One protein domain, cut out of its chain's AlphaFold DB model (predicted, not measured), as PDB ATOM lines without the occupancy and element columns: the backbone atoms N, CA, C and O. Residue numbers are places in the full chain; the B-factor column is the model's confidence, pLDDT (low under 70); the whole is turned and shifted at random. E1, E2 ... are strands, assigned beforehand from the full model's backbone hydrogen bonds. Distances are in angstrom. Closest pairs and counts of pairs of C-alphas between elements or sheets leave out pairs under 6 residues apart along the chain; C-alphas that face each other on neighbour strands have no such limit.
ATOM      1  N   GLU A 362     371.294 173.523 277.841       59.38
ATOM      2  CA  GLU A 362     371.273 174.658 276.922       59.38
ATOM      3  C   GLU A 362     372.608 175.397 276.911       59.38
ATOM      4  O   GLU A 362     373.312 175.538 277.911       59.38
ATOM      5  N   ASN A 363     372.950 175.918 275.743       64.56
ATOM      6  CA  ASN A 363     374.045 176.857 275.596       64.56
ATOM      7  C   ASN A 363     373.553 178.237 276.046       64.56
ATOM      8  O   ASN A 363     372.874 178.928 275.287       64.56
ATOM      9  N   ARG A 364     373.890 178.660 277.267       68.25
ATOM     10  CA  ARG A 364     373.570 180.008 277.748       68.25
ATOM     11  C   ARG A 364     374.697 180.965 277.411       68.25
ATOM     12  O   ARG A 364     375.859 180.700 277.701       68.25
ATOM     13  N   ALA A 365     374.349 182.108 276.831       80.62
ATOM     14  CA  ALA A 365     375.284 183.207 276.661       80.62
ATOM     15  C   ALA A 365     375.540 183.888 278.017       80.62
ATOM     16  O   ALA A 365     374.616 184.385 278.665       80.62
ATOM     17  N   ILE A 366     376.796 183.902 278.448       81.75
ATOM     18  CA  ILE A 366     377.286 184.650 279.601       81.75
ATOM     19  C   ILE A 366     377.938 185.928 279.088       81.75
ATOM     20  O   ILE A 366     378.760 185.872 278.177       81.75
ATOM     21  N   ALA A 367     377.588 187.063 279.693       88.19
ATOM     22  CA  ALA A 367     378.204 188.355 279.425       88.19
ATOM     23  C   ALA A 367     378.762 188.947 280.725       88.19
ATOM     24  O   ALA A 367     378.040 189.107 281.709       88.19
ATOM     25  N   LEU A 368     380.049 189.284 280.731       89.00
ATOM     26  CA  LEU A 368     380.734 189.954 281.835       89.00
ATOM     27  C   LEU A 368     381.259 191.291 281.335       89.00
ATOM     28  O   LEU A 368     381.812 191.353 280.244       89.00
ATOM     29  N   GLN A 369     381.134 192.350 282.128       94.06
ATOM     30  CA  GLN A 369     381.645 193.667 281.754       94.06
ATOM     31  C   GLN A 369     382.303 194.380 282.931       94.06
ATOM     32  O   GLN A 369     382.029 194.074 284.097       94.06
ATOM     33  N   GLY A 370     383.170 195.333 282.620       91.81
ATOM     34  CA  GLY A 370     383.853 196.167 283.595       91.81
ATOM     35  C   GLY A 370     384.452 197.400 282.936       91.81
ATOM     36  O   GLY A 370     384.763 197.386 281.748       91.81
ATOM     37  N   GLN A 371     384.600 198.467 283.717       94.69
ATOM     38  CA  GLN A 371     385.223 199.707 283.276       94.69
ATOM     39  C   GLN A 371     386.117 200.254 284.380       94.69
ATOM     40  O   GLN A 371     385.656 200.406 285.508       94.69
ATOM     41  N   ALA A 372     387.364 200.569 284.044       94.06
ATOM     42  CA  ALA A 372     388.200 201.450 284.845       94.06
ATOM     43  C   ALA A 372     388.086 202.866 284.266       94.06
ATOM     44  O   ALA A 372     388.232 203.034 283.056       94.06
ATOM     45  N   SER A 373     387.821 203.860 285.112       93.19
ATOM     46  CA  SER A 373     387.826 205.284 284.758       93.19
ATOM     47  C   SER A 373     388.808 206.001 285.669       93.19
ATOM     48  O   SER A 373     388.842 205.661 286.842       93.19
ATOM     49  N   PHE A 374     389.583 206.950 285.154       91.69
ATOM     50  CA  PHE A 374     390.512 207.766 285.936       91.69
ATOM     51  C   PHE A 374     390.278 209.248 285.627       91.69
ATOM     52  O   PHE A 374     390.376 209.658 284.465       91.69
ATOM     53  N   GLY A 375     389.984 210.031 286.664       89.62
ATOM     54  CA  GLY A 375     389.757 211.475 286.613       89.62
ATOM     55  C   GLY A 375     390.744 212.278 287.461       89.62
ATOM     56  O   GLY A 375     391.613 211.737 288.138       89.62
ATOM     57  N   GLN A 376     390.604 213.606 287.457       83.62
ATOM     58  CA  GLN A 376     391.551 214.512 288.127       83.62
ATOM     59  C   GLN A 376     391.586 214.349 289.660       83.62
ATOM     60  O   GLN A 376     392.586 214.678 290.298       83.62
ATOM     61  N   ALA A 377     390.501 213.847 290.256       82.50
ATOM     62  CA  ALA A 377     390.417 213.561 291.688       82.50
ATOM     63  C   ALA A 377     391.136 212.258 292.090       82.50
ATOM     64  O   ALA A 377     391.384 212.041 293.278       82.50
ATOM     65  N   ASP A 378     391.481 211.401 291.126       85.00
ATOM     66  CA  ASP A 378     392.115 210.119 291.390       85.00
ATOM     67  C   ASP A 378     393.629 210.283 291.545       85.00
ATOM     68  O   ASP A 378     394.340 210.756 290.662       85.00
ATOM     69  N   ALA A 379     394.153 209.851 292.691       80.31
ATOM     70  CA  ALA A 379     395.591 209.882 292.963       80.31
ATOM     71  C   ALA A 379     396.327 208.621 292.471       80.31
ATOM     72  O   ALA A 379     397.558 208.591 292.449       80.31
ATOM     73  N   VAL A 380     395.594 207.558 292.114       88.69
ATOM     74  CA  VAL A 380     396.136 206.218 291.829       88.69
ATOM     75  C   VAL A 380     395.443 205.611 290.612       88.69
ATOM     76  O   VAL A 380     394.242 205.797 290.426       88.69
ATOM     77  N   LYS A 381     396.204 204.867 289.797       91.75
ATOM     78  CA  LYS A 381     395.702 204.069 288.668       91.75
ATOM     79  C   LYS A 381     394.488 203.236 289.074       91.75
ATOM     80  O   LYS A 381     394.529 202.516 290.071       91.75
ATOM     81  N   GLN A 382     393.447 203.287 288.251       94.38
ATOM     82  CA  GLN A 382     392.216 202.542 288.475       94.38
ATOM     83  C   GLN A 382     392.282 201.204 287.745       94.38
ATOM     84  O   GLN A 382     392.671 201.138 286.576       94.38
ATOM     85  N   ILE A 383     391.932 200.128 288.450       92.31
ATOM     86  CA  ILE A 383     392.035 198.754 287.952       92.31
ATOM     87  C   ILE A 383     390.726 198.024 288.227       92.31
ATOM     88  O   ILE A 383     390.296 197.903 289.374       92.31
ATOM     89  N   VAL A 384     390.125 197.465 287.178       92.75
ATOM     90  CA  VAL A 384     388.971 196.569 287.287       92.75
ATOM     91  C   VAL A 384     389.327 195.221 286.692       92.75
ATOM     92  O   VAL A 384     389.653 195.115 285.513       92.75
ATOM     93  N   GLN A 385     389.228 194.172 287.506       92.00
ATOM     94  CA  GLN A 385     389.538 192.803 287.105       92.00
ATOM     95  C   GLN A 385     388.337 191.883 287.335       92.00
ATOM     96  O   GLN A 385     387.691 191.934 288.383       92.00
ATOM     97  N   LYS A 386     388.050 191.005 286.370       87.56
ATOM     98  CA  LYS A 386     387.012 189.971 286.485       87.56
ATOM     99  C   LYS A 386     387.568 188.602 286.110       87.56
ATOM    100  O   LYS A 386     388.286 188.471 285.125       87.56
ATOM    101  N   LYS A 387     387.207 187.590 286.904       85.62
ATOM    102  CA  LYS A 387     387.496 186.171 286.660       85.62
ATOM    103  C   LYS A 387     386.372 185.550 285.832       85.62
ATOM    104  O   LYS A 387     385.203 185.798 286.125       85.62
ATOM    105  N   PHE A 388     386.716 184.696 284.874       79.31
ATOM    106  CA  PHE A 388     385.773 183.819 284.180       79.31
ATOM    107  C   PHE A 388     386.397 182.447 283.901       79.31
ATOM    108  O   PHE A 388     387.618 182.299 283.905       79.31
ATOM    109  N   VAL A 389     385.554 181.427 283.731       76.06
ATOM    110  CA  VAL A 389     385.979 180.035 283.529       76.06
ATOM    111  C   VAL A 389     385.362 179.516 282.242       76.06
ATOM    112  O   VAL A 389     384.158 179.642 282.039       76.06
ATOM    113  N   ILE A 390     386.198 178.924 281.396       71.06
ATOM    114  CA  ILE A 390     385.792 178.227 280.179       71.06
ATOM    115  C   ILE A 390     385.770 176.730 280.495       71.06
ATOM    116  O   ILE A 390     386.767 176.178 280.956       71.06
ATOM    117  N   ASP A 391     384.616 176.093 280.304       55.72
ATOM    118  CA  ASP A 391     384.366 174.678 280.619       55.72
ATOM    119  C   ASP A 391     384.745 173.740 279.463       55.72
ATOM    120  O   ASP A 391     385.175 172.606 279.660       55.72
ATOM    121  N   THR A 392     384.603 174.240 278.243       54.06
ATOM    122  CA  THR A 392     384.826 173.551 276.982       54.06
ATOM    123  C   THR A 392     385.442 174.525 275.988       54.06
ATOM    124  O   THR A 392     385.172 175.725 276.023       54.06
ATOM    125  N   ILE A 393     386.302 174.010 275.113       63.69
ATOM    126  CA  ILE A 393     386.983 174.807 274.090       63.69
ATOM    127  C   ILE A 393     385.967 175.558 273.210       63.69
ATOM    128  O   ILE A 393     385.054 174.943 272.656       63.69
ATOM    129  N   GLN A 394     386.100 176.882 273.085       62.34
ATOM    130  CA  GLN A 394     385.122 177.718 272.373       62.34
ATOM    131  C   GLN A 394     385.683 179.081 271.939       62.34
ATOM    132  O   GLN A 394     386.749 179.501 272.386       62.34
ATOM    133  N   TYR A 395     384.929 179.796 271.096       81.38
ATOM    134  CA  TYR A 395     385.168 181.214 270.817       81.38
ATOM    135  C   TYR A 395     384.532 182.094 271.896       81.38
ATOM    136  O   TYR A 395     383.364 181.922 272.239       81.38
ATOM    137  N   VAL A 396     385.301 183.057 272.391       82.88
ATOM    138  CA  VAL A 396     384.895 184.066 273.369       82.88
ATOM    139  C   VAL A 396     384.994 185.433 272.711       82.88
ATOM    140  O   VAL A 396     386.063 185.820 272.244       82.88
ATOM    141  N   ARG A 397     383.883 186.165 272.661       89.56
ATOM    142  CA  ARG A 397     383.809 187.497 272.065       89.56
ATOM    143  C   ARG A 397     384.212 188.551 273.079       89.56
ATOM    144  O   ARG A 397     383.591 188.684 274.130       89.56
ATOM    145  N   PHE A 398     385.210 189.346 272.734       90.88
ATOM    146  CA  PHE A 398     385.651 190.486 273.515       90.88
ATOM    147  C   PHE A 398     385.274 191.786 272.801       90.88
ATOM    148  O   PHE A 398     385.522 191.963 271.609       90.88
ATOM    149  N   THR A 399     384.659 192.707 273.535       91.31
ATOM    150  CA  THR A 399     384.445 194.093 273.106       91.31
ATOM    151  C   THR A 399     385.230 194.984 274.044       91.31
ATOM    152  O   THR A 399     385.001 194.945 275.250       91.31
ATOM    153  N   THR A 400     386.145 195.785 273.512       91.19
ATOM    154  CA  THR A 400     386.968 196.692 274.316       91.19
ATOM    155  C   THR A 400     386.879 198.101 273.772       91.19
ATOM    156  O   THR A 400     387.024 198.299 272.566       91.19
ATOM    157  N   THR A 401     386.710 199.073 274.661       91.12
ATOM    158  CA  THR A 401     386.703 200.493 274.305       91.12
ATOM    159  C   THR A 401     387.696 201.207 275.199       91.12
ATOM    160  O   THR A 401     387.587 201.134 276.420       91.12
ATOM    161  N   ILE A 402     388.660 201.897 274.598       91.25
ATOM    162  CA  ILE A 402     389.594 202.759 275.318       91.25
ATOM    163  C   ILE A 402     389.276 204.192 274.913       91.25
ATOM    164  O   ILE A 402     389.317 204.524 273.730       91.25
ATOM    165  N   ASN A 403     388.944 205.027 275.890       91.31
ATOM    166  CA  ASN A 403     388.749 206.451 275.692       91.31
ATOM    167  C   ASN A 403     389.881 207.207 276.384       91.31
ATOM    168  O   ASN A 403     389.948 207.254 277.609       91.31
ATOM    169  N   THR A 404     390.778 207.783 275.591       87.50
ATOM    170  CA  THR A 404     391.928 208.549 276.085       87.50
ATOM    171  C   THR A 404     391.705 210.054 276.002       87.50
ATOM    172  O   THR A 404     392.586 210.813 276.387       87.50
ATOM    173  N   GLN A 405     390.566 210.505 275.461       86.19
ATOM    174  CA  GLN A 405     390.279 211.924 275.214       86.19
ATOM    175  C   GLN A 405     391.354 212.629 274.360       86.19
ATOM    176  O   GLN A 405     391.542 213.838 274.444       86.19
ATOM    177  N   GLY A 406     392.087 211.870 273.533       81.25
ATOM    178  CA  GLY A 406     393.182 212.390 272.706       81.25
ATOM    179  C   GLY A 406     394.503 212.611 273.453       81.25
ATOM    180  O   GLY A 406     395.466 213.073 272.844       81.25
ATOM    181  N   ILE A 407     394.578 212.258 274.740       85.06
ATOM    182  CA  ILE A 407     395.811 212.294 275.531       85.06
ATOM    183  C   ILE A 407     396.727 211.175 275.036       85.06
ATOM    184  O   ILE A 407     396.300 210.027 274.941       85.06
ATOM    185  N   THR A 408     397.974 211.508 274.704       82.75
ATOM    186  CA  THR A 408     398.968 210.549 274.190       82.75
ATOM    187  C   THR A 408     399.812 209.906 275.287       82.75
ATOM    188  O   THR A 408     400.351 208.826 275.079       82.75
ATOM    189  N   ASP A 409     399.930 210.559 276.444       85.62
ATOM    190  CA  ASP A 409     400.648 210.053 277.616       85.62
ATOM    191  C   ASP A 409     399.647 209.410 278.587       85.62
ATOM    192  O   ASP A 409     399.085 210.076 279.457       85.62
ATOM    193  N   HIS A 410     399.322 208.136 278.353       87.88
ATOM    194  CA  HIS A 410     398.331 207.386 279.125       87.88
ATOM    195  C   HIS A 410     398.731 205.919 279.300       87.88
ATOM    196  O   HIS A 410     399.393 205.328 278.450       87.88
ATOM    197  N   GLU A 411     398.230 205.294 280.366       89.44
ATOM    198  CA  GLU A 411     398.387 203.858 280.638       89.44
ATOM    199  C   GLU A 411     397.035 203.124 280.633       89.44
ATOM    200  O   GLU A 411     396.800 202.184 281.393       89.44
ATOM    201  N   CYS A 412     396.116 203.569 279.774       89.69
ATOM    202  CA  CYS A 412     394.841 202.884 279.568       89.69
ATOM    203  C   CYS A 412     395.014 201.599 278.748       89.69
ATOM    204  O   CYS A 412     395.441 201.658 277.593       89.69
ATOM    205  N   SER A 413     394.642 200.448 279.312       90.31
ATOM    206  CA  SER A 413     394.718 199.160 278.622       90.31
ATOM    207  C   SER A 413     393.607 198.200 279.043       90.31
ATOM    208  O   SER A 413     393.057 198.284 280.141       90.31
ATOM    209  N   VAL A 414     393.281 197.260 278.157       90.56
ATOM    210  CA  VAL A 414     392.552 196.042 278.516       90.56
ATOM    211  C   VAL A 414     393.461 194.876 278.183       90.56
ATOM    212  O   VAL A 414     394.017 194.835 277.090       90.56
ATOM    213  N   THR A 415     393.633 193.943 279.112       88.94
ATOM    214  CA  THR A 415     394.524 192.790 278.951       88.94
ATOM    215  C   THR A 415     393.861 191.513 279.458       88.94
ATOM    216  O   THR A 415     393.160 191.507 280.475       88.94
ATOM    217  N   LEU A 416     394.069 190.417 278.724       89.31
ATOM    218  CA  LEU A 416     393.659 189.079 279.135       89.31
ATOM    219  C   LEU A 416     394.832 188.386 279.822       89.31
ATOM    220  O   LEU A 416     395.943 188.337 279.294       89.31
ATOM    221  N   TRP A 417     394.557 187.814 280.981       86.88
ATOM    222  CA  TRP A 417     395.519 187.139 281.826       86.88
ATOM    223  C   TRP A 417     395.078 185.707 282.090       86.88
ATOM    224  O   TRP A 417     393.886 185.391 282.162       86.88
ATOM    225  N   MET A 418     396.064 184.851 282.295       79.44
ATOM    226  CA  MET A 418     395.888 183.492 282.777       79.44
ATOM    227  C   MET A 418     396.796 183.273 283.993       79.44
ATOM    228  O   MET A 418     397.845 183.915 284.095       79.44
ATOM    229  N   PRO A 419     396.421 182.383 284.921       74.25
ATOM    230  CA  PRO A 419     397.304 181.980 286.006       74.25
ATOM    231  C   PRO A 419     398.640 181.478 285.454       74.25
ATOM    232  O   PRO A 419     398.682 180.536 284.654       74.25
ATOM    233  N   GLN A 420     399.741 182.100 285.869       69.38
ATOM    234  CA  GLN A 420     401.069 181.573 285.619       69.38
ATOM    235  C   GLN A 420     401.206 180.340 286.470       69.38
ATOM    236  O   GLN A 420     401.207 180.415 287.694       69.38
ATOM    237  N   GLN A 421     401.332 179.196 285.813       59.06
ATOM    238  CA  GLN A 421     401.524 177.967 286.548       59.06
ATOM    239  C   GLN A 421     400.405 177.735 287.603       59.06
ATOM    240  O   GLN A 421     400.651 177.311 288.725       59.06
ATOM    241  N   GLY A 422     399.156 178.051 287.259       51.03
ATOM    242  CA  GLY A 422     398.020 177.846 288.158       51.03
ATOM    243  C   GLY A 422     397.878 178.885 289.270       51.03
ATOM    244  O   GLY A 422     396.752 179.070 289.700       51.03
ATOM    245  N   ASP A 423     398.924 179.619 289.675       57.53
ATOM    246  CA  ASP A 423     398.862 180.633 290.742       57.53
ATOM    247  C   ASP A 423     397.856 181.753 290.409       57.53
ATOM    248  O   ASP A 423     397.989 182.481 289.426       57.53
ATOM    249  N   SER A 424     396.825 181.905 291.247       56.16
ATOM    250  CA  SER A 424     395.780 182.921 291.077       56.16
ATOM    251  C   SER A 424     396.252 184.345 291.400       56.16
ATOM    252  O   SER A 424     395.549 185.309 291.086       56.16
ATOM    253  N   THR A 425     397.438 184.484 292.004       58.31
ATOM    254  CA  THR A 425     398.089 185.762 292.321       58.31
ATOM    255  C   THR A 425     399.190 186.123 291.323       58.31
ATOM    256  O   THR A 425     399.321 187.293 290.959       58.31
ATOM    257  N   GLY A 426     399.919 185.127 290.815       71.12
ATOM    258  CA  GLY A 426     400.851 185.245 289.699       71.12
ATOM    259  C   GLY A 426     400.131 185.139 288.359       71.12
ATOM    260  O   GLY A 426     399.988 184.060 287.801       71.12
ATOM    261  N   LEU A 427     399.668 186.261 287.815       78.94
ATOM    262  CA  LEU A 427     399.039 186.295 286.496       78.94
ATOM    263  C   LEU A 427     400.092 186.544 285.407       78.94
ATOM    264  O   LEU A 427     400.908 187.453 285.534       78.94
ATOM    265  N   ILE A 428     400.023 185.796 284.304       80.44
ATOM    266  CA  ILE A 428     400.740 186.115 283.058       80.44
ATOM    267  C   ILE A 428     399.762 186.555 281.982       80.44
ATOM    268  O   ILE A 428     398.633 186.063 281.907       80.44
ATOM    269  N   ALA A 429     400.202 187.491 281.144       81.94
ATOM    270  CA  ALA A 429     399.446 187.878 279.966       81.94
ATOM    271  C   ALA A 429     399.236 186.644 279.080       81.94
ATOM    272  O   ALA A 429     400.160 185.848 278.875       81.94
ATOM    273  N   TYR A 430     398.014 186.470 278.584       81.69
ATOM    274  CA  TYR A 430     397.705 185.371 277.683       81.69
ATOM    275  C   TYR A 430     398.584 185.482 276.419       81.69
ATOM    276  O   TYR A 430     398.644 186.558 275.818       81.69
ATOM    277  N   PRO A 431     399.302 184.418 276.020       67.19
ATOM    278  CA  PRO A 431     400.302 184.496 274.961       67.19
ATOM    279  C   PRO A 431     399.677 184.675 273.568       67.19
ATOM    280  O   PRO A 431     398.747 183.965 273.192       67.19
ATOM    281  N   GLY A 432     400.257 185.583 272.776       58.59
ATOM    282  CA  GLY A 432     399.858 185.890 271.396       58.59
ATOM    283  C   GLY A 432     399.387 187.338 271.237       58.59
ATOM    284  O   GLY A 432     398.746 187.884 272.129       58.59
ATOM    285  N   ASN A 433     399.703 187.978 270.103       50.19
ATOM    286  CA  ASN A 433     399.182 189.307 269.748       50.19
ATOM    287  C   ASN A 433     397.685 189.205 269.427       50.19
ATOM    288  O   ASN A 433     397.278 189.208 268.267       50.19
ATOM    289  N   ILE A 434     396.864 189.054 270.458       59.25
ATOM    290  CA  ILE A 434     395.416 189.043 270.323       59.25
ATOM    291  C   ILE A 434     394.964 190.492 270.312       59.25
ATOM    292  O   ILE A 434     395.142 191.218 271.290       59.25
ATOM    293  N   SER A 435     394.361 190.915 269.203       61.50
ATOM    294  CA  SER A 435     393.499 192.086 269.256       61.50
ATOM    295  C   SER A 435     392.328 191.718 270.161       61.50
ATOM    296  O   SER A 435     391.516 190.865 269.810       61.50
ATOM    297  N   LEU A 436     392.279 192.295 271.362       71.94
ATOM    298  CA  LEU A 436     391.239 192.002 272.356       71.94
ATOM    299  C   LEU A 436     389.863 192.545 271.946       71.94
ATOM    300  O   LEU A 436     388.912 192.418 272.702       71.94
ATOM    301  N   ALA A 437     389.735 193.121 270.753       74.69
ATOM    302  CA  ALA A 437     388.459 193.362 270.109       74.69
ATOM    303  C   ALA A 437     388.198 192.245 269.084       74.69
ATOM    304  O   ALA A 437     388.896 192.147 268.075       74.69
ATOM    305  N   GLY A 438     387.181 191.417 269.335       82.69
ATOM    306  CA  GLY A 438     386.774 190.324 268.452       82.69
ATOM    307  C   GLY A 438     386.672 188.967 269.146       82.69
ATOM    308  O   GLY A 438     386.645 188.871 270.372       82.69
ATOM    309  N   ASP A 439     386.579 187.910 268.344       83.88
ATOM    310  CA  ASP A 439     386.401 186.540 268.825       83.88
ATOM    311  C   ASP A 439     387.756 185.859 269.037       83.88
ATOM    312  O   ASP A 439     388.574 185.763 268.123       83.88
ATOM    313  N   VAL A 440     387.984 185.349 270.245       81.25
ATOM    314  CA  VAL A 440     389.227 184.691 270.656       81.25
ATOM    315  C   VAL A 440     388.934 183.245 271.020       81.25
ATOM    316  O   VAL A 440     388.024 182.960 271.794       81.25
ATOM    317  N   TYR A 441     389.714 182.315 270.478       81.12
ATOM    318  CA  TYR A 441     389.527 180.891 270.730       81.12
ATOM    319  C   TYR A 441     390.250 180.462 272.013       81.12
ATOM    320  O   TYR A 441     391.480 180.452 272.055       81.12
ATOM    321  N   LEU A 442     389.496 180.121 273.062       74.31
ATOM    322  CA  LEU A 442     390.034 179.787 274.384       74.31
ATOM    323  C   LEU A 442     389.833 178.305 274.727       74.31
ATOM    324  O   LEU A 442     388.786 177.713 274.464       74.31
ATOM    325  N   GLN A 443     390.858 177.714 275.345       68.62
ATOM    326  CA  GLN A 443     390.829 176.361 275.912       68.62
ATOM    327  C   GLN A 443     390.097 176.352 277.264       68.62
ATOM    328  O   GLN A 443     390.008 177.409 277.899       68.62
ATOM    329  N   PRO A 444     389.628 175.189 277.756       63.59
ATOM    330  CA  PRO A 444     389.107 175.078 279.113       63.59
ATOM    331  C   PRO A 444     390.130 175.568 280.141       63.59
ATOM    332  O   PRO A 444     391.306 175.212 280.075       63.59
ATOM    333  N   GLY A 445     389.699 176.409 281.076       64.19
ATOM    334  CA  GLY A 445     390.609 177.044 282.023       64.19
ATOM    335  C   GLY A 445     390.023 178.270 282.711       64.19
ATOM    336  O   GLY A 445     388.920 178.722 282.404       64.19
ATOM    337  N   THR A 446     390.779 178.803 283.670       75.88
ATOM    338  CA  THR A 446     390.453 180.056 284.363       75.88
ATOM    339  C   THR A 446     391.188 181.218 283.710       75.88
ATOM    340  O   THR A 446     392.403 181.163 283.540       75.88
ATOM    341  N   TYR A 447     390.458 182.292 283.422       83.19
ATOM    342  CA  TYR A 447     390.974 183.504 282.798       83.19
ATOM    343  C   TYR A 447     390.570 184.741 283.595       83.19
ATOM    344  O   TYR A 447     389.554 184.757 284.299       83.19
ATOM    345  N   TYR A 448     391.363 185.797 283.460       89.00
ATOM    346  CA  TYR A 448     391.114 187.089 284.080       89.00
ATOM    347  C   TYR A 448     391.200 188.175 283.021       89.00
ATOM    348  O   TYR A 448     392.216 188.302 282.349       89.00
ATOM    349  N   ILE A 449     390.158 188.984 282.886       91.12
ATOM    350  CA  ILE A 449     390.226 190.205 282.086       91.12
ATOM    351  C   ILE A 449     390.438 191.394 283.017       91.12
ATOM    352  O   ILE A 449     389.784 191.497 284.060       91.12
ATOM    353  N   ARG A 450     391.378 192.265 282.656       91.25
ATOM    354  CA  ARG A 450     391.748 193.447 283.428       91.25
ATOM    355  C   ARG A 450     391.635 194.690 282.554       91.25
ATOM    356  O   ARG A 450     392.245 194.731 281.494       91.25
ATOM    357  N   ALA A 451     390.875 195.679 283.015       93.12
ATOM    358  CA  ALA A 451     390.932 197.053 282.532       93.12
ATOM    359  C   ALA A 451     391.779 197.893 283.486       93.12
ATOM    360  O   ALA A 451     391.608 197.813 284.704       93.12
ATOM    361  N   GLU A 452     392.649 198.715 282.920       93.62
ATOM    362  CA  GLU A 452     393.487 199.674 283.629       93.62
ATOM    363  C   GLU A 452     393.276 201.049 282.996       93.62
ATOM    364  O   GLU A 452     393.232 201.160 281.770       93.62
ATOM    365  N   ALA A 453     393.117 202.085 283.817       93.19
ATOM    366  CA  ALA A 453     392.993 203.467 283.369       93.19
ATOM    367  C   ALA A 453     393.864 204.372 284.244       93.19
ATOM    368  O   ALA A 453     393.767 204.347 285.475       93.19
ATOM    369  N   TRP A 454     394.737 205.141 283.597       93.56
ATOM    370  CA  TRP A 454     395.584 206.134 284.247       93.56
ATOM    371  C   TRP A 454     396.139 207.126 283.228       93.56
ATOM    372  O   TRP A 454     396.485 206.748 282.107       93.56
ATOM    373  N   VAL A 455     396.260 208.378 283.658       90.06
ATOM    374  CA  VAL A 455     396.963 209.465 282.971       90.06
ATOM    375  C   VAL A 455     397.657 210.346 284.009       90.06
ATOM    376  O   VAL A 455     397.206 210.398 285.159       90.06
ATOM    377  N   PRO A 456     398.705 211.099 283.635       85.81
ATOM    378  CA  PRO A 456     399.214 212.172 284.476       85.81
ATOM    379  C   PRO A 456     398.080 213.170 284.787       85.81
ATOM    380  O   PRO A 456     397.462 213.671 283.848       85.81
ATOM    381  N   PRO A 457     397.808 213.535 286.056       78.75
ATOM    382  CA  PRO A 457     396.705 214.449 286.390       78.75
ATOM    383  C   PRO A 457     396.782 215.823 285.702       78.75
ATOM    384  O   PRO A 457     395.764 216.477 285.509       78.75
ATOM    385  N   VAL A 458     397.987 216.253 285.308       80.56
ATOM    386  CA  VAL A 458     398.241 217.503 284.564       80.56
ATOM    387  C   VAL A 458     397.835 217.396 283.085       80.56
ATOM    388  O   VAL A 458     397.641 218.413 282.429       80.56
ATOM    389  N   ALA A 459     397.702 216.178 282.552       80.94
ATOM    390  CA  ALA A 459     397.295 215.927 281.171       80.94
ATOM    391  C   ALA A 459     395.769 215.976 280.973       80.94
ATOM    392  O   ALA A 459     395.312 216.012 279.831       80.94
ATOM    393  N   LEU A 460     394.982 215.985 282.057       81.44
ATOM    394  CA  LEU A 460     393.529 216.133 281.986       81.44
ATOM    395  C   LEU A 460     393.157 217.619 281.801       81.44
ATOM    396  O   LEU A 460     393.579 218.454 282.604       81.44
ATOM    397  N   PRO A 461     392.378 217.970 280.761       75.81
ATOM    398  CA  PRO A 461     392.081 219.360 280.415       75.81
ATOM    399  C   PRO A 461     391.152 220.066 281.415       75.81
ATOM    400  O   PRO A 461     391.221 221.288 281.541       75.81
ATOM    401  N   ASP A 462     390.313 219.325 282.143       78.88
ATOM    402  CA  ASP A 462     389.464 219.843 283.216       78.88
ATOM    403  C   ASP A 462     389.101 218.750 284.239       78.88
ATOM    404  O   ASP A 462     389.426 217.572 284.073       78.88
ATOM    405  N   SER A 463     388.401 219.150 285.303       72.62
ATOM    406  CA  SER A 463     387.967 218.263 286.388       72.62
ATOM    407  C   SER A 463     386.804 217.335 286.030       72.62
ATOM    408  O   SER A 463     386.429 216.506 286.857       72.62
ATOM    409  N   GLN A 464     386.219 217.472 284.835       72.12
ATOM    410  CA  GLN A 464     385.151 216.605 284.328       72.12
ATOM    411  C   GLN A 464     385.657 215.593 283.294       72.12
ATOM    412  O   GLN A 464     384.923 214.684 282.908       72.12
ATOM    413  N   THR A 465     386.901 215.739 282.840       80.94
ATOM    414  CA  THR A 465     387.504 214.853 281.856       80.94
ATOM    415  C   THR A 465     388.064 213.618 282.544       80.94
ATOM    416  O   THR A 465     388.870 213.705 283.469       80.94
ATOM    417  N   GLU A 466     387.664 212.450 282.046       87.81
ATOM    418  CA  GLU A 466     388.172 211.156 282.489       87.81
ATOM    419  C   GLU A 466     388.639 210.340 281.287       87.81
ATOM    420  O   GLU A 466     388.031 210.369 280.207       87.81
ATOM    421  N   VAL A 467     389.703 209.571 281.499       91.19
ATOM    422  CA  VAL A 467     390.074 208.477 280.601       91.19
ATOM    423  C   VAL A 467     389.459 207.183 281.102       91.19
ATOM    424  O   VAL A 467     389.312 206.983 282.308       91.19
ATOM    425  N   SER A 468     389.117 206.274 280.196       93.00
ATOM    426  CA  SER A 468     388.536 204.995 280.586       93.00
ATOM    427  C   SER A 468     388.966 203.833 279.704       93.00
ATOM    428  O   SER A 468     389.280 203.983 278.521       93.00
ATOM    429  N   ALA A 469     388.964 202.649 280.306       93.69
ATOM    430  CA  ALA A 469     389.129 201.371 279.639       93.69
ATOM    431  C   ALA A 469     387.938 200.482 280.009       93.69
ATOM    432  O   ALA A 469     387.746 200.127 281.172       93.69
ATOM    433  N   TYR A 470     387.127 200.143 279.014       94.00
ATOM    434  CA  TYR A 470     385.954 199.285 279.134       94.00
ATOM    435  C   TYR A 470     386.205 197.944 278.456       94.00
ATOM    436  O   TYR A 470     386.792 197.885 277.373       94.00
ATOM    437  N   PHE A 471     385.682 196.877 279.055       93.31
ATOM    438  CA  PHE A 471     385.569 195.578 278.413       93.31
ATOM    439  C   PHE A 471     384.179 194.966 278.590       93.31
ATOM    440  O   PHE A 471     383.515 195.143 279.614       93.31
ATOM    441  N   LYS A 472     383.813 194.134 277.618       92.88
ATOM    442  CA  LYS A 472     382.736 193.151 277.669       92.88
ATOM    443  C   LYS A 472     383.265 191.825 277.133       92.88
ATOM    444  O   LYS A 472     383.917 191.804 276.094       92.88
ATOM    445  N   VAL A 473     382.982 190.736 277.828       89.81
ATOM    446  CA  VAL A 473     383.342 189.370 277.448       89.81
ATOM    447  C   VAL A 473     382.062 188.572 277.316       89.81
ATOM    448  O   VAL A 473     381.276 188.533 278.261       89.81
ATOM    449  N   GLU A 474     381.859 187.940 276.170       91.12
ATOM    450  CA  GLU A 474     380.685 187.130 275.865       91.12
ATOM    451  C   GLU A 474     381.117 185.725 275.444       91.12
ATOM    452  O   GLU A 474     381.927 185.558 274.536       91.12
ATOM    453  N   PHE A 475     380.591 184.702 276.105       84.25
ATOM    454  CA  PHE A 475     380.894 183.300 275.808       84.25
ATOM    455  C   PHE A 475     379.685 182.423 276.098       84.25
ATOM    456  O   PHE A 475     378.751 182.841 276.781       84.25
ATOM    457  N   SER A 476     379.680 181.206 275.566       75.38
ATOM    458  CA  SER A 476     378.625 180.244 275.843       75.38
ATOM    459  C   SER A 476     379.048 179.309 276.968       75.38
ATOM    460  O   SER A 476     380.141 178.758 276.960       75.38
ATOM    461  N   GLN A 477     378.185 179.107 277.948       74.56
ATOM    462  CA  GLN A 477     378.373 178.085 278.962       74.56
ATOM    463  C   GLN A 477     377.255 177.064 278.823       74.56
ATOM    464  O   GLN A 477     376.090 177.442 278.663       74.56
ATOM    465  N   LYS A 478     377.590 175.773 278.894       60.31
ATOM    466  CA  LYS A 478     376.556 174.742 278.985       60.31
ATOM    467  C   LYS A 478     375.897 174.870 280.349       60.31
ATOM    468  O   LYS A 478     376.493 174.550 281.374       60.31
ATOM    469  N   THR A 479     374.667 175.353 280.363       50.91
ATOM    470  CA  THR A 479     373.836 175.433 281.559       50.91
ATOM    471  C   THR A 479     372.625 174.551 281.360       50.91
ATOM    472  O   THR A 479     372.024 174.542 280.296       50.91
ATOM    473  N   LEU A 480     372.248 173.804 282.383       53.09
ATOM    474  CA  LEU A 480     371.012 173.033 282.350       53.09
ATOM    475  C   LEU A 480     369.800 173.979 282.196       53.09
ATOM    476  O   LEU A 480     369.835 175.103 282.693       53.09
ATOM    477  N   LEU A 481     368.749 173.536 281.508       43.41
ATOM    478  CA  LEU A 481     367.474 174.243 281.372       43.41
ATOM    479  C   LEU A 481     366.871 174.446 282.771       43.41
ATOM    480  O   LEU A 481     366.701 173.497 283.536       43.41
TER     481      LEU A 481
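AT A GLANCE: This is residues 362 to 481 of the 694 residues of an uncharacterized protein of marine bacterium AO1-C (UniProt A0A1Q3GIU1). This is an elongated sandwich of two strongly twisted four-stranded sheets face to face, E1 E8 E3 E6 on E2 E7 E4 E5, wound as a jelly roll, a long hairpin of nested antiparallel pairs laid over both sheets. The long pair E1 and E8 makes the length, with both ends of the printed part at one end and the loop of residues 454 to 465 at the other. The printed part has 120 residues with no named helix and eight strands, E1 to E8 in order, the class being all strand; both sheets are antiparallel. It is only just compact, close to loose, with a radius of gyration of the C-alphas of 16.0 A and spans of 50 by 31 by 23 A.

HOW THE PARTS SIT: E1, residues 362 to 375, is an edge strand antiparallel to E8, residues 466 to 480, at 166 degrees; N 368 and O 473 are 2.9 A apart, within hydrogen-bond range. E2, residues 382 to 390, is an edge strand of the other sheet; its closest C-alpha to E1 is that of Val 384, 5.5 A from that of Ala 372. E2 is antiparallel to E7, residues 445 to 453, with N 386 and O 449 at 2.9 A. E3, residues 394 to 403, is antiparallel to E8, with N 399 and O 472 at 2.8 A, and to the edge strand E6, residues 438 to 442, with N 396 and O 440 at 2.8 A. E4, residues 413 to 420, has staggered pairing: 413 to 417 with E7, N 415 and O 450 at 2.9 A, and 417 to 420 with E5, residues 423 to 429, N 418 and O 428 at 2.9 A. E4 and E5 form a hairpin. The facing parts of the sheets are 8.5 A centre to centre, with best planes 10 degrees apart. E3 and E7 are near each other; E5 and E8 are apart.

IN THESE COORDINATES: E1 begins at C-alpha 362 (371.273, 174.658, 276.922) and is 42.3 A long. E2 measures 26.5 A, E3 29.2 A, E4 20.0 A, E5 13.0 A, E6 12.5 A and E7 26.6 A. E8, 41.8 A long, bends by 50 degrees at residue 477 and ends at C-alpha 480 (371.012, 173.033, 282.350).

THE WHOLE: The C-alphas of Val 458 and Leu 481, the two farthest apart, are 53.2 A from each other. The printed part has no cut. The link E7 to E8, 12 residues, is long. Mean pLDDT of the printed part is 80.1; 25 residues are under 70, among them 420 to 425 and 478 to 481.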